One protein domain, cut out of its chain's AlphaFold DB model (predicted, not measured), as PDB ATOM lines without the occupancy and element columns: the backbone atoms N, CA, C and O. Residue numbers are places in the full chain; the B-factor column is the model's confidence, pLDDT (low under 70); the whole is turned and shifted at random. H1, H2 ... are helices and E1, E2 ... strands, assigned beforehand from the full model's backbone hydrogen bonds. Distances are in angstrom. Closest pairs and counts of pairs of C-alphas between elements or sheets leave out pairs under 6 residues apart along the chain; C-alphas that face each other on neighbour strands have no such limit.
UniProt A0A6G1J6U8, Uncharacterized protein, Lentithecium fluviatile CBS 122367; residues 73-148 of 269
ATOM      1  N   TRP A  73       4.026 -55.158 -17.442       84.56
ATOM      2  CA  TRP A  73       2.789 -54.446 -17.170       84.56
ATOM      3  C   TRP A  73       2.997 -52.967 -17.448       84.56
ATOM      4  O   TRP A  73       3.899 -52.356 -16.879       84.56
ATOM      5  N   GLU A  74       2.166 -52.385 -18.304       83.81
ATOM      6  CA  GLU A  74       2.259 -50.972 -18.661       83.81
ATOM      7  C   GLU A  74       1.027 -50.207 -18.168       83.81
ATOM      8  O   GLU A  74      -0.120 -50.652 -18.290       83.81
ATOM      9  N   CYS A  75       1.267 -49.023 -17.604       80.88
ATOM     10  CA  CYS A  75       0.206 -48.074 -17.317       80.88
ATOM     11  C   CYS A  75      -0.254 -47.393 -18.620       80.88
ATOM     12  O   CYS A  75       0.543 -46.688 -19.236       80.88
ATOM     13  N   PRO A  76      -1.528 -47.500 -19.041       75.62
ATOM     14  CA  PRO A  76      -1.986 -46.913 -20.293       75.62
ATOM     15  C   PRO A  76      -1.957 -45.380 -20.277       75.62
ATOM     16  O   PRO A  76      -1.912 -44.788 -21.349       75.62
ATOM     17  N   ARG A  77      -1.951 -44.745 -19.091       72.50
ATOM     18  CA  ARG A  77      -1.930 -43.280 -18.944       72.50
ATOM     19  C   ARG A  77      -0.522 -42.699 -18.997       72.50
ATOM     20  O   ARG A  77      -0.244 -41.865 -19.839       72.50
ATOM     21  N   CYS A  78       0.359 -43.135 -18.098       73.88
ATOM     22  CA  CYS A  78       1.705 -42.562 -17.971       73.88
ATOM     23  C   CYS A  78       2.803 -43.418 -18.610       73.88
ATOM     24  O   CYS A  78       3.975 -43.086 -18.473       73.88
ATOM     25  N   LYS A  79       2.447 -44.552 -19.228       78.00
ATOM     26  CA  LYS A  79       3.381 -45.481 -19.883       78.00
ATOM     27  C   LYS A  79       4.457 -46.066 -18.966       78.00
ATOM     28  O   LYS A  79       5.409 -46.680 -19.439       78.00
ATOM     29  N   LEU A  80       4.278 -45.955 -17.645       80.88
ATOM     30  CA  LEU A  80       5.162 -46.593 -16.679       80.88
ATOM     31  C   LEU A  80       5.096 -48.112 -16.848       80.88
ATOM     32  O   LEU A  80       4.021 -48.708 -16.733       80.88
ATOM     33  N   ARG A  81       6.258 -48.719 -17.081       86.00
ATOM     34  CA  ARG A  81       6.433 -50.167 -17.176       86.00
ATOM     35  C   ARG A  81       6.783 -50.752 -15.814       86.00
ATOM     36  O   ARG A  81       7.472 -50.139 -15.003       86.00
ATOM     37  N   SER A  82       6.280 -51.942 -15.538       85.75
ATOM     38  CA  SER A  82       6.544 -52.700 -14.321       85.75
ATOM     39  C   SER A  82       6.654 -54.175 -14.667       85.75
ATOM     40  O   SER A  82       5.857 -54.715 -15.421       85.75
ATOM     41  N   ASP A  83       7.629 -54.842 -14.080       85.56
ATOM     42  CA  ASP A  83       7.830 -56.290 -14.167       85.56
ATOM     43  C   ASP A  83       6.774 -57.084 -13.376       85.56
ATOM     44  O   ASP A  83       6.526 -58.259 -13.637       85.56
ATOM     45  N   ASN A  84       6.117 -56.436 -12.409       85.62
ATOM     46  CA  ASN A  84       5.166 -57.065 -11.504       85.62
ATOM     47  C   ASN A  84       3.798 -56.370 -11.523       85.62
ATOM     48  O   ASN A  84       3.694 -55.165 -11.266       85.62
ATOM     49  N   LEU A  85       2.736 -57.163 -11.700       84.12
ATOM     50  CA  LEU A  85       1.340 -56.723 -11.621       84.12
ATOM     51  C   LEU A  85       1.039 -55.957 -10.327       84.12
ATOM     52  O   LEU A  85       0.365 -54.933 -10.359       84.12
ATOM     53  N   HIS A  86       1.556 -56.417  -9.184       85.75
ATOM     54  CA  HIS A  86       1.326 -55.754  -7.897       85.75
ATOM     55  C   HIS A  86       1.926 -54.345  -7.863       85.75
ATOM     56  O   HIS A  86       1.333 -53.442  -7.274       85.75
ATOM     57  N   SER A  87       3.092 -54.159  -8.491       85.69
ATOM     58  CA  SER A  87       3.741 -52.850  -8.597       85.69
ATOM     59  C   SER A  87       2.941 -51.931  -9.517       85.69
ATOM     60  O   SER A  87       2.619 -50.806  -9.131       85.69
ATOM     61  N   ALA A  88       2.512 -52.452 -10.672       84.88
ATOM     62  CA  ALA A  88       1.657 -51.727 -11.603       84.88
ATOM     63  C   ALA A  88       0.352 -51.285 -10.919       84.88
ATOM     64  O   ALA A  88       0.051 -50.096 -10.870       84.88
ATOM     65  N   MET A  89      -0.374 -52.209 -10.283       83.69
ATOM     66  CA  MET A  89      -1.598 -51.926  -9.522       83.69
ATOM     67  C   MET A  89      -1.377 -50.885  -8.418       83.69
ATOM     68  O   MET A  89      -2.156 -49.941  -8.283       83.69
ATOM     69  N   ALA A  90      -0.291 -51.003  -7.649       85.56
ATOM     70  CA  ALA A  90       0.043 -50.019  -6.624       85.56
ATOM     71  C   ALA A  90       0.312 -48.632  -7.227       85.56
ATOM     72  O   ALA A  90      -0.091 -47.628  -6.634       85.56
ATOM     73  N   HIS A  91       0.952 -48.563  -8.398       84.44
ATOM     74  CA  HIS A  91       1.132 -47.319  -9.135       84.44
ATOM     75  C   HIS A  91      -0.220 -46.700  -9.525       84.44
ATOM     76  O   HIS A  91      -0.430 -45.517  -9.239       84.44
ATOM     77  N   PHE A  92      -1.158 -47.474 -10.085       77.38
ATOM     78  CA  PHE A  92      -2.505 -46.980 -10.411       77.38
ATOM     79  C   PHE A  92      -3.217 -46.394  -9.193       77.38
ATOM     80  O   PHE A  92      -3.729 -45.272  -9.241       77.38
ATOM     81  N   GLU A  93      -3.207 -47.131  -8.082       78.69
ATOM     82  CA  GLU A  93      -3.950 -46.755  -6.882       78.69
ATOM     83  C   GLU A  93      -3.334 -45.592  -6.105       78.69
ATOM     84  O   GLU A  93      -4.065 -44.860  -5.436       78.69
ATOM     85  N   LYS A  94      -2.003 -45.448  -6.117       79.44
ATOM     86  CA  LYS A  94      -1.284 -44.521  -5.221       79.44
ATOM     87  C   LYS A  94      -0.713 -43.296  -5.923       79.44
ATOM     88  O   LYS A  94      -0.560 -42.258  -5.266       79.44
ATOM     89  N   SER A  95      -0.397 -43.421  -7.207       76.38
ATOM     90  CA  SER A  95       0.415 -42.442  -7.930       76.38
ATOM     91  C   SER A  95      -0.270 -41.941  -9.197       76.38
ATOM     92  O   SER A  95      -0.386 -40.732  -9.359       76.38
ATOM     93  N   CYS A  96      -0.800 -42.824 -10.046       75.88
ATOM     94  CA  CYS A  96      -1.353 -42.453 -11.354       75.88
ATOM     95  C   CYS A  96      -2.555 -41.498 -11.257       75.88
ATOM     96  O   CYS A  96      -2.708 -40.593 -12.070       75.88
ATOM     97  N   TYR A  97      -3.401 -41.637 -10.230       71.62
ATOM     98  CA  TYR A  97      -4.529 -40.715 -10.032       71.62
ATOM     99  C   TYR A  97      -4.095 -39.291  -9.652       71.62
ATOM    100  O   TYR A  97      -4.881 -38.353  -9.761       71.62
ATOM    101  N   LYS A  98      -2.855 -39.111  -9.182       71.44
ATOM    102  CA  LYS A  98      -2.329 -37.786  -8.837       71.44
ATOM    103  C   LYS A  98      -1.927 -36.995 -10.078       71.44
ATOM    104  O   LYS A  98      -1.646 -35.811  -9.933       71.44
ATOM    105  N   SER A  99      -1.946 -37.621 -11.251       68.81
ATOM    106  CA  SER A  99      -1.594 -37.064 -12.554       68.81
ATOM    107  C   SER A  99      -2.832 -36.583 -13.330       68.81
ATOM    108  O   SER A  99      -3.841 -37.289 -13.430       68.81
ATOM    109  N   CYS A 100      -2.746 -35.372 -13.881       69.75
ATOM    110  CA  CYS A 100      -3.635 -34.807 -14.911       69.75
ATOM    111  C   CYS A 100      -3.294 -35.402 -16.284       69.75
ATOM    112  O   CYS A 100      -2.123 -35.663 -16.549       69.75
ATOM    113  N   ASP A 101      -4.272 -35.578 -17.175       66.62
ATOM    114  CA  ASP A 101      -3.979 -36.047 -18.538       66.62
ATOM    115  C   ASP A 101      -3.309 -34.951 -19.389       66.62
ATOM    116  O   ASP A 101      -2.504 -35.269 -20.258       66.62
ATOM    117  N   GLU A 102      -3.553 -33.662 -19.105       67.44
ATOM    118  CA  GLU A 102      -2.976 -32.564 -19.901       67.44
ATOM    119  C   GLU A 102      -1.487 -32.323 -19.643       67.44
ATOM    120  O   GLU A 102      -0.763 -31.941 -20.556       67.44
ATOM    121  N   CYS A 103      -1.046 -32.505 -18.398       60.84
ATOM    122  CA  CYS A 103       0.321 -32.213 -17.957       60.84
ATOM    123  C   CYS A 103       1.175 -33.474 -17.762       60.84
ATOM    124  O   CYS A 103       2.390 -33.381 -17.631       60.84
ATOM    125  N   CYS A 104       0.571 -34.668 -17.770       59.31
ATOM    126  CA  CYS A 104       1.305 -35.929 -17.646       59.31
ATOM    127  C   CYS A 104       1.280 -36.795 -18.911       59.31
ATOM    128  O   CYS A 104       1.641 -37.967 -18.806       59.31
ATOM    129  N   ALA A 105       0.916 -36.258 -20.082       55.28
ATOM    130  CA  ALA A 105       0.966 -37.002 -21.348       55.28
ATOM    131  C   ALA A 105       2.344 -37.652 -21.618       55.28
ATOM    132  O   ALA A 105       2.419 -38.670 -22.297       55.28
ATOM    133  N   GLU A 106       3.413 -37.121 -21.015       53.12
ATOM    134  CA  GLU A 106       4.779 -37.642 -21.148       53.12
ATOM    135  C   GLU A 106       5.359 -38.221 -19.841       53.12
ATOM    136  O   GLU A 106       6.511 -38.632 -19.797       53.12
ATOM    137  N   GLY A 107       4.592 -38.254 -18.743       53.12
ATOM    138  CA  GLY A 107       5.068 -38.776 -17.450       53.12
ATOM    139  C   GLY A 107       6.206 -37.977 -16.785       53.12
ATOM    140  O   GLY A 107       6.676 -38.382 -15.725       53.12
ATOM    141  N   VAL A 108       6.625 -36.850 -17.368       51.81
ATOM    142  CA  VAL A 108       7.818 -36.090 -16.953       51.81
ATOM    143  C   VAL A 108       7.580 -35.252 -15.694       51.81
ATOM    144  O   VAL A 108       8.475 -35.127 -14.858       51.81
ATOM    145  N   HIS A 109       6.370 -34.718 -15.503       55.62
ATOM    146  CA  HIS A 109       6.090 -33.788 -14.411       55.62
ATOM    147  C   HIS A 109       5.012 -34.301 -13.451       55.62
ATOM    148  O   HIS A 109       3.910 -34.707 -13.832       55.62
ATOM    149  N   GLY A 110       5.345 -34.294 -12.158       57.09
ATOM    150  CA  GLY A 110       4.405 -34.591 -11.085       57.09
ATOM    151  C   GLY A 110       3.366 -33.479 -10.968       57.09
ATOM    152  O   GLY A 110       3.691 -32.334 -10.676       57.09
ATOM    153  N   CYS A 111       2.092 -33.809 -11.167       64.88
ATOM    154  CA  CYS A 111       1.015 -32.834 -11.055       64.88
ATOM    155  C   CYS A 111       0.804 -32.411  -9.584       64.88
ATOM    156  O   CYS A 111       0.265 -33.166  -8.766       64.88
ATOM    157  N   ASN A 112       1.202 -31.176  -9.264       62.88
ATOM    158  CA  ASN A 112       1.304 -30.639  -7.898       62.88
ATOM    159  C   ASN A 112      -0.023 -30.361  -7.174       62.88
ATOM    160  O   ASN A 112      -0.006 -29.988  -6.004       62.88
ATOM    161  N   THR A 113      -1.184 -30.533  -7.810       58.09
ATOM    162  CA  THR A 113      -2.479 -30.309  -7.142       58.09
ATOM    163  C   THR A 113      -2.730 -31.381  -6.082       58.09
ATOM    164  O   THR A 113      -3.211 -32.484  -6.350       58.09
ATOM    165  N   ILE A 114      -2.355 -31.094  -4.844       51.69
ATOM    166  CA  ILE A 114      -2.647 -31.940  -3.693       51.69
ATOM    167  C   ILE A 114      -4.152 -31.864  -3.466       51.69
ATOM    168  O   ILE A 114      -4.564 -30.928  -2.813       51.69
ATOM    169  N   VAL A 115      -4.927 -32.803  -4.035       51.84
ATOM    170  CA  VAL A 115      -6.237 -33.380  -3.616       51.84
ATOM    171  C   VAL A 115      -7.338 -32.444  -3.055       51.84
ATOM    172  O   VAL A 115      -8.434 -32.918  -2.782       51.84
ATOM    173  N   GLN A 116      -7.119 -31.147  -2.873       45.41
ATOM    174  CA  GLN A 116      -7.843 -30.393  -1.858       45.41
ATOM    175  C   GLN A 116      -9.064 -29.673  -2.387       45.41
ATOM    176  O   GLN A 116     -10.011 -29.598  -1.623       45.41
ATOM    177  N   GLU A 117      -9.147 -29.310  -3.666       54.09
ATOM    178  CA  GLU A 117     -10.426 -28.903  -4.246       54.09
ATOM    179  C   GLU A 117     -10.559 -29.355  -5.708       54.09
ATOM    180  O   GLU A 117      -9.614 -29.224  -6.484       54.09
ATOM    181  N   PRO A 118     -11.730 -29.871  -6.124       56.41
ATOM    182  CA  PRO A 118     -11.991 -30.336  -7.490       56.41
ATOM    183  C   PRO A 118     -11.994 -29.220  -8.553       56.41
ATOM    184  O   PRO A 118     -12.419 -29.463  -9.680       56.41
ATOM    185  N   ARG A 119     -11.579 -27.994  -8.212       59.88
ATOM    186  CA  ARG A 119     -11.717 -26.814  -9.074       59.88
ATOM    187  C   ARG A 119     -10.426 -26.069  -9.371       59.88
ATOM    188  O   ARG A 119     -10.437 -25.262 -10.293       59.88
ATOM    189  N   GLU A 120      -9.331 -26.336  -8.663       67.50
ATOM    190  CA  GLU A 120      -8.081 -25.644  -8.971       67.50
ATOM    191  C   GLU A 120      -7.251 -26.416 -10.004       67.50
ATOM    192  O   GLU A 120      -6.972 -27.609  -9.817       67.50
ATOM    193  N   PRO A 121      -6.840 -25.768 -11.111       71.75
ATOM    194  CA  PRO A 121      -5.891 -26.359 -12.033       71.75
ATOM    195  C   PRO A 121      -4.528 -26.537 -11.361       71.75
ATOM    196  O   PRO A 121      -4.144 -25.770 -10.481       71.75
ATOM    197  N   CYS A 122      -3.766 -27.556 -11.764       76.06
ATOM    198  CA  CYS A 122      -2.379 -27.653 -11.309       76.06
ATOM    199  C   CYS A 122      -1.570 -26.440 -11.792       76.06
ATOM    200  O   CYS A 122      -1.956 -25.783 -12.756       76.06
ATOM    201  N   SER A 123      -0.428 -26.167 -11.158       76.12
ATOM    202  CA  SER A 123       0.422 -25.020 -11.505       76.12
ATOM    203  C   SER A 123       0.794 -24.968 -12.994       76.12
ATOM    204  O   SER A 123       0.844 -23.884 -13.562       76.12
ATOM    205  N   GLU A 124       0.983 -26.121 -13.643       76.12
ATOM    206  CA  GLU A 124       1.276 -26.191 -15.081       76.12
ATOM    207  C   GLU A 124       0.056 -25.888 -15.954       76.12
ATOM    208  O   GLU A 124       0.145 -25.062 -16.858       76.12
ATOM    209  N   CYS A 125      -1.102 -26.490 -15.667       77.44
ATOM    210  CA  CYS A 125      -2.343 -26.169 -16.375       77.44
ATOM    211  C   CYS A 125      -2.735 -24.702 -16.178       77.44
ATOM    212  O   CYS A 125      -3.167 -24.057 -17.126       77.44
ATOM    213  N   SER A 126      -2.531 -24.170 -14.971       81.12
ATOM    214  CA  SER A 126      -2.759 -22.764 -14.641       81.12
ATOM    215  C   SER A 126      -1.839 -21.848 -15.454       81.12
ATOM    216  O   SER A 126      -2.321 -20.941 -16.128       81.12
ATOM    217  N   GLY A 127      -0.533 -22.139 -15.488       79.56
ATOM    218  CA  GLY A 127       0.436 -21.378 -16.284       79.56
ATOM    219  C   GLY A 127       0.183 -21.450 -17.793       79.56
ATOM    220  O   GLY A 127       0.396 -20.469 -18.499       79.56
ATOM    221  N   ALA A 128      -0.322 -22.583 -18.286       80.19
ATOM    222  CA  ALA A 128      -0.678 -22.773 -19.691       80.19
ATOM    223  C   ALA A 128      -2.082 -22.255 -20.058       80.19
ATOM    224  O   ALA A 128      -2.473 -22.353 -21.222       80.19
ATOM    225  N   GLY A 129      -2.871 -21.767 -19.092       79.56
ATOM    226  CA  GLY A 129      -4.260 -21.352 -19.312       79.56
ATOM    227  C   GLY A 129      -5.199 -22.493 -19.735       79.56
ATOM    228  O   GLY A 129      -6.224 -22.243 -20.367       79.56
ATOM    229  N   LYS A 130      -4.856 -23.750 -19.423       78.69
ATOM    230  CA  LYS A 130      -5.653 -24.936 -19.769       78.69
ATOM    231  C   LYS A 130      -6.517 -25.377 -18.591       78.69
ATOM    232  O   LYS A 130      -6.109 -25.314 -17.432       78.69
ATOM    233  N   ALA A 131      -7.704 -25.898 -18.899       71.06
ATOM    234  CA  ALA A 131      -8.498 -26.617 -17.912       71.06
ATOM    235  C   ALA A 131      -7.745 -27.886 -17.483       71.06
ATOM    236  O   ALA A 131      -7.194 -28.599 -18.315       71.06
ATOM    237  N   CYS A 132      -7.700 -28.148 -16.179       72.88
ATOM    238  CA  CYS A 132      -7.058 -29.329 -15.618       72.88
ATOM    239  C   CYS A 132      -8.120 -30.402 -15.375       72.88
ATOM    240  O   CYS A 132      -8.963 -30.242 -14.493       72.88
ATOM    241  N   THR A 133      -8.066 -31.517 -16.098       70.31
ATOM    242  CA  THR A 133      -8.971 -32.664 -15.904       70.31
ATOM    243  C   THR A 133      -8.504 -33.599 -14.797       70.31
ATOM    244  O   THR A 133      -8.923 -34.759 -14.738       70.31
ATOM    245  N   LYS A 134      -7.643 -33.126 -13.884       69.50
ATOM    246  CA  LYS A 134      -7.165 -33.935 -12.763       69.50
ATOM    247  C   LYS A 134      -8.344 -34.541 -12.012       69.50
ATOM    248  O   LYS A 134      -9.068 -33.865 -11.284       69.50
ATOM    249  N   ARG A 135      -8.500 -35.855 -12.156       63.00
ATOM    250  CA  ARG A 135      -9.529 -36.605 -11.450       63.00
ATOM    251  C   ARG A 135      -9.147 -36.714  -9.981       63.00
ATOM    252  O   ARG A 135      -8.184 -37.385  -9.617       63.00
ATOM    253  N   THR A 136      -9.935 -36.095  -9.117       58.06
ATOM    254  CA  THR A 136      -9.895 -36.319  -7.672       58.06
ATOM    255  C   THR A 136     -10.579 -37.646  -7.348       58.06
ATOM    256  O   THR A 136     -11.749 -37.702  -6.986       58.06
ATOM    257  N   GLY A 137      -9.862 -38.762  -7.500       60.03
ATOM    258  CA  GLY A 137     -10.392 -40.058  -7.081       60.03
ATOM    259  C   GLY A 137      -9.600 -41.263  -7.562       60.03
ATOM    260  O   GLY A 137      -8.865 -41.202  -8.543       60.03
ATOM    261  N   LYS A 138      -9.778 -42.390  -6.867       58.38
ATOM    262  CA  LYS A 138      -9.256 -43.686  -7.313       58.38
ATOM    263  C   LYS A 138      -9.894 -44.042  -8.658       58.38
ATOM    264  O   LYS A 138     -11.122 -44.098  -8.733       58.38
ATOM    265  N   LEU A 139      -9.088 -44.318  -9.686       61.12
ATOM    266  CA  LEU A 139      -9.597 -44.932 -10.912       61.12
ATOM    267  C   LEU A 139     -10.085 -46.340 -10.560       61.12
ATOM    268  O   LEU A 139      -9.286 -47.183 -10.163       61.12
ATOM    269  N   ARG A 140     -11.395 -46.572 -10.658       58.72
ATOM    270  CA  ARG A 140     -11.983 -47.895 -10.412       58.72
ATOM    271  C   ARG A 140     -11.959 -48.796 -11.652       58.72
ATOM    272  O   ARG A 140     -12.042 -50.004 -11.492       58.72
ATOM    273  N   ASP A 141     -11.740 -48.221 -12.839       62.09
ATOM    274  CA  ASP A 141     -11.978 -48.893 -14.129       62.09
ATOM    275  C   ASP A 141     -10.771 -48.857 -15.084       62.09
ATOM    276  O   ASP A 141     -10.928 -48.895 -16.300       62.09
ATOM    277  N   CYS A 142      -9.547 -48.741 -14.564       64.56
ATOM    278  CA  CYS A 142      -8.341 -48.726 -15.398       64.56
ATOM    279  C   CYS A 142      -7.345 -49.786 -14.920       64.56
ATOM    280  O   CYS A 142      -6.464 -49.477 -14.113       64.56
ATOM    281  N   PRO A 143      -7.515 -51.046 -15.354       69.75
ATOM    282  CA  PRO A 143      -6.553 -52.090 -15.053       69.75
ATOM    283  C   PRO A 143      -5.246 -51.888 -15.849       69.75
ATOM    284  O   PRO A 143      -5.286 -51.400 -16.983       69.75
ATOM    285  N   PRO A 144      -4.083 -52.276 -15.286       67.44
ATOM    286  CA  PRO A 144      -2.840 -52.415 -16.041       67.44
ATOM    287  C   PRO A 144      -3.038 -53.302 -17.265       67.44
ATOM    288  O   PRO A 144      -3.661 -54.361 -17.176       67.44
ATOM    289  N   VAL A 145      -2.443 -52.903 -18.387       77.88
ATOM    290  CA  VAL A 145      -2.413 -53.736 -19.589       77.88
ATOM    291  C   VAL A 145      -1.169 -54.615 -19.514       77.88
ATOM    292  O   VAL A 145      -0.064 -54.120 -19.281       77.88
ATOM    293  N   CYS A 146      -1.347 -55.928 -19.671       74.31
ATOM    294  CA  CYS A 146      -0.228 -56.846 -19.847       74.31
ATOM    295  C   CYS A 146       0.282 -56.687 -21.278       74.31
ATOM    296  O   CYS A 146      -0.405 -57.056 -22.232       74.31
ATOM    297  N   CYS A 147       1.465 -56.108 -21.435       70.25
ATOM    298  CA  CYS A 147       2.155 -56.097 -22.708       70.25
ATOM    299  C   CYS A 147       2.892 -57.431 -22.845       70.25
ATOM    300  O   CYS A 147       3.656 -57.835 -21.960       70.25
ATOM    301  N   ALA A 148       2.671 -58.120 -23.968       61.81
ATOM    302  CA  ALA A 148       3.565 -59.197 -24.372       61.81
ATOM    303  C   ALA A 148       5.006 -58.657 -24.364       61.81
ATOM    304  O   ALA A 148       5.184 -57.464 -24.633       61.81
TER     305      ALA A 148
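What this domain is: This is residues 73 to 148 of the 269 residues of an uncharacterized protein of Lentithecium fluviatile CBS 122367 (UniProt A0A6G1J6U8). Little regular structure: a long loop-built chain runs out from one end of an elongated body and folds back to it, with helix H1 and strand E1 toward that end and the short helix H2 toward the other. The 76 printed residues hold two named helices and one named strand, in the order H1, H2, E1; with 18 residues in these, under half, the class is mostly helix. The whole is compact, with a radius of gyration of the C-alphas of 12.8 A, and spans 39 by 21 by 16 A.

How they stand to each other: H1, residues 85 to 94, and H2, residues 123 to 127, are apart. E1, residues 145 to 147, pairs with no named strand and is apart from H2. H1 and E1 are only just apart, at 8.4 A between closest C-alphas. In both helices every O i to N i+4 pair is within hydrogen-bond range.

Where its parts are: Residues 73 to 84 hold no named element. H1 runs 14.0 A from C-alpha 85 at (1.340, -56.723, -11.621). H2 and E1 each measure 6.0 A; E1 ends at C-alpha 147, (2.155, -56.097, -22.708).

The domain as a whole: The C-alphas of Gly 129 and Ala 148 are farthest apart, 39.0 A. The printed part has no cut. Both links, H1 to H2 and H2 to E1, are long. Residues 99 to 120, 134 to 144 and 148 have pLDDT under 70.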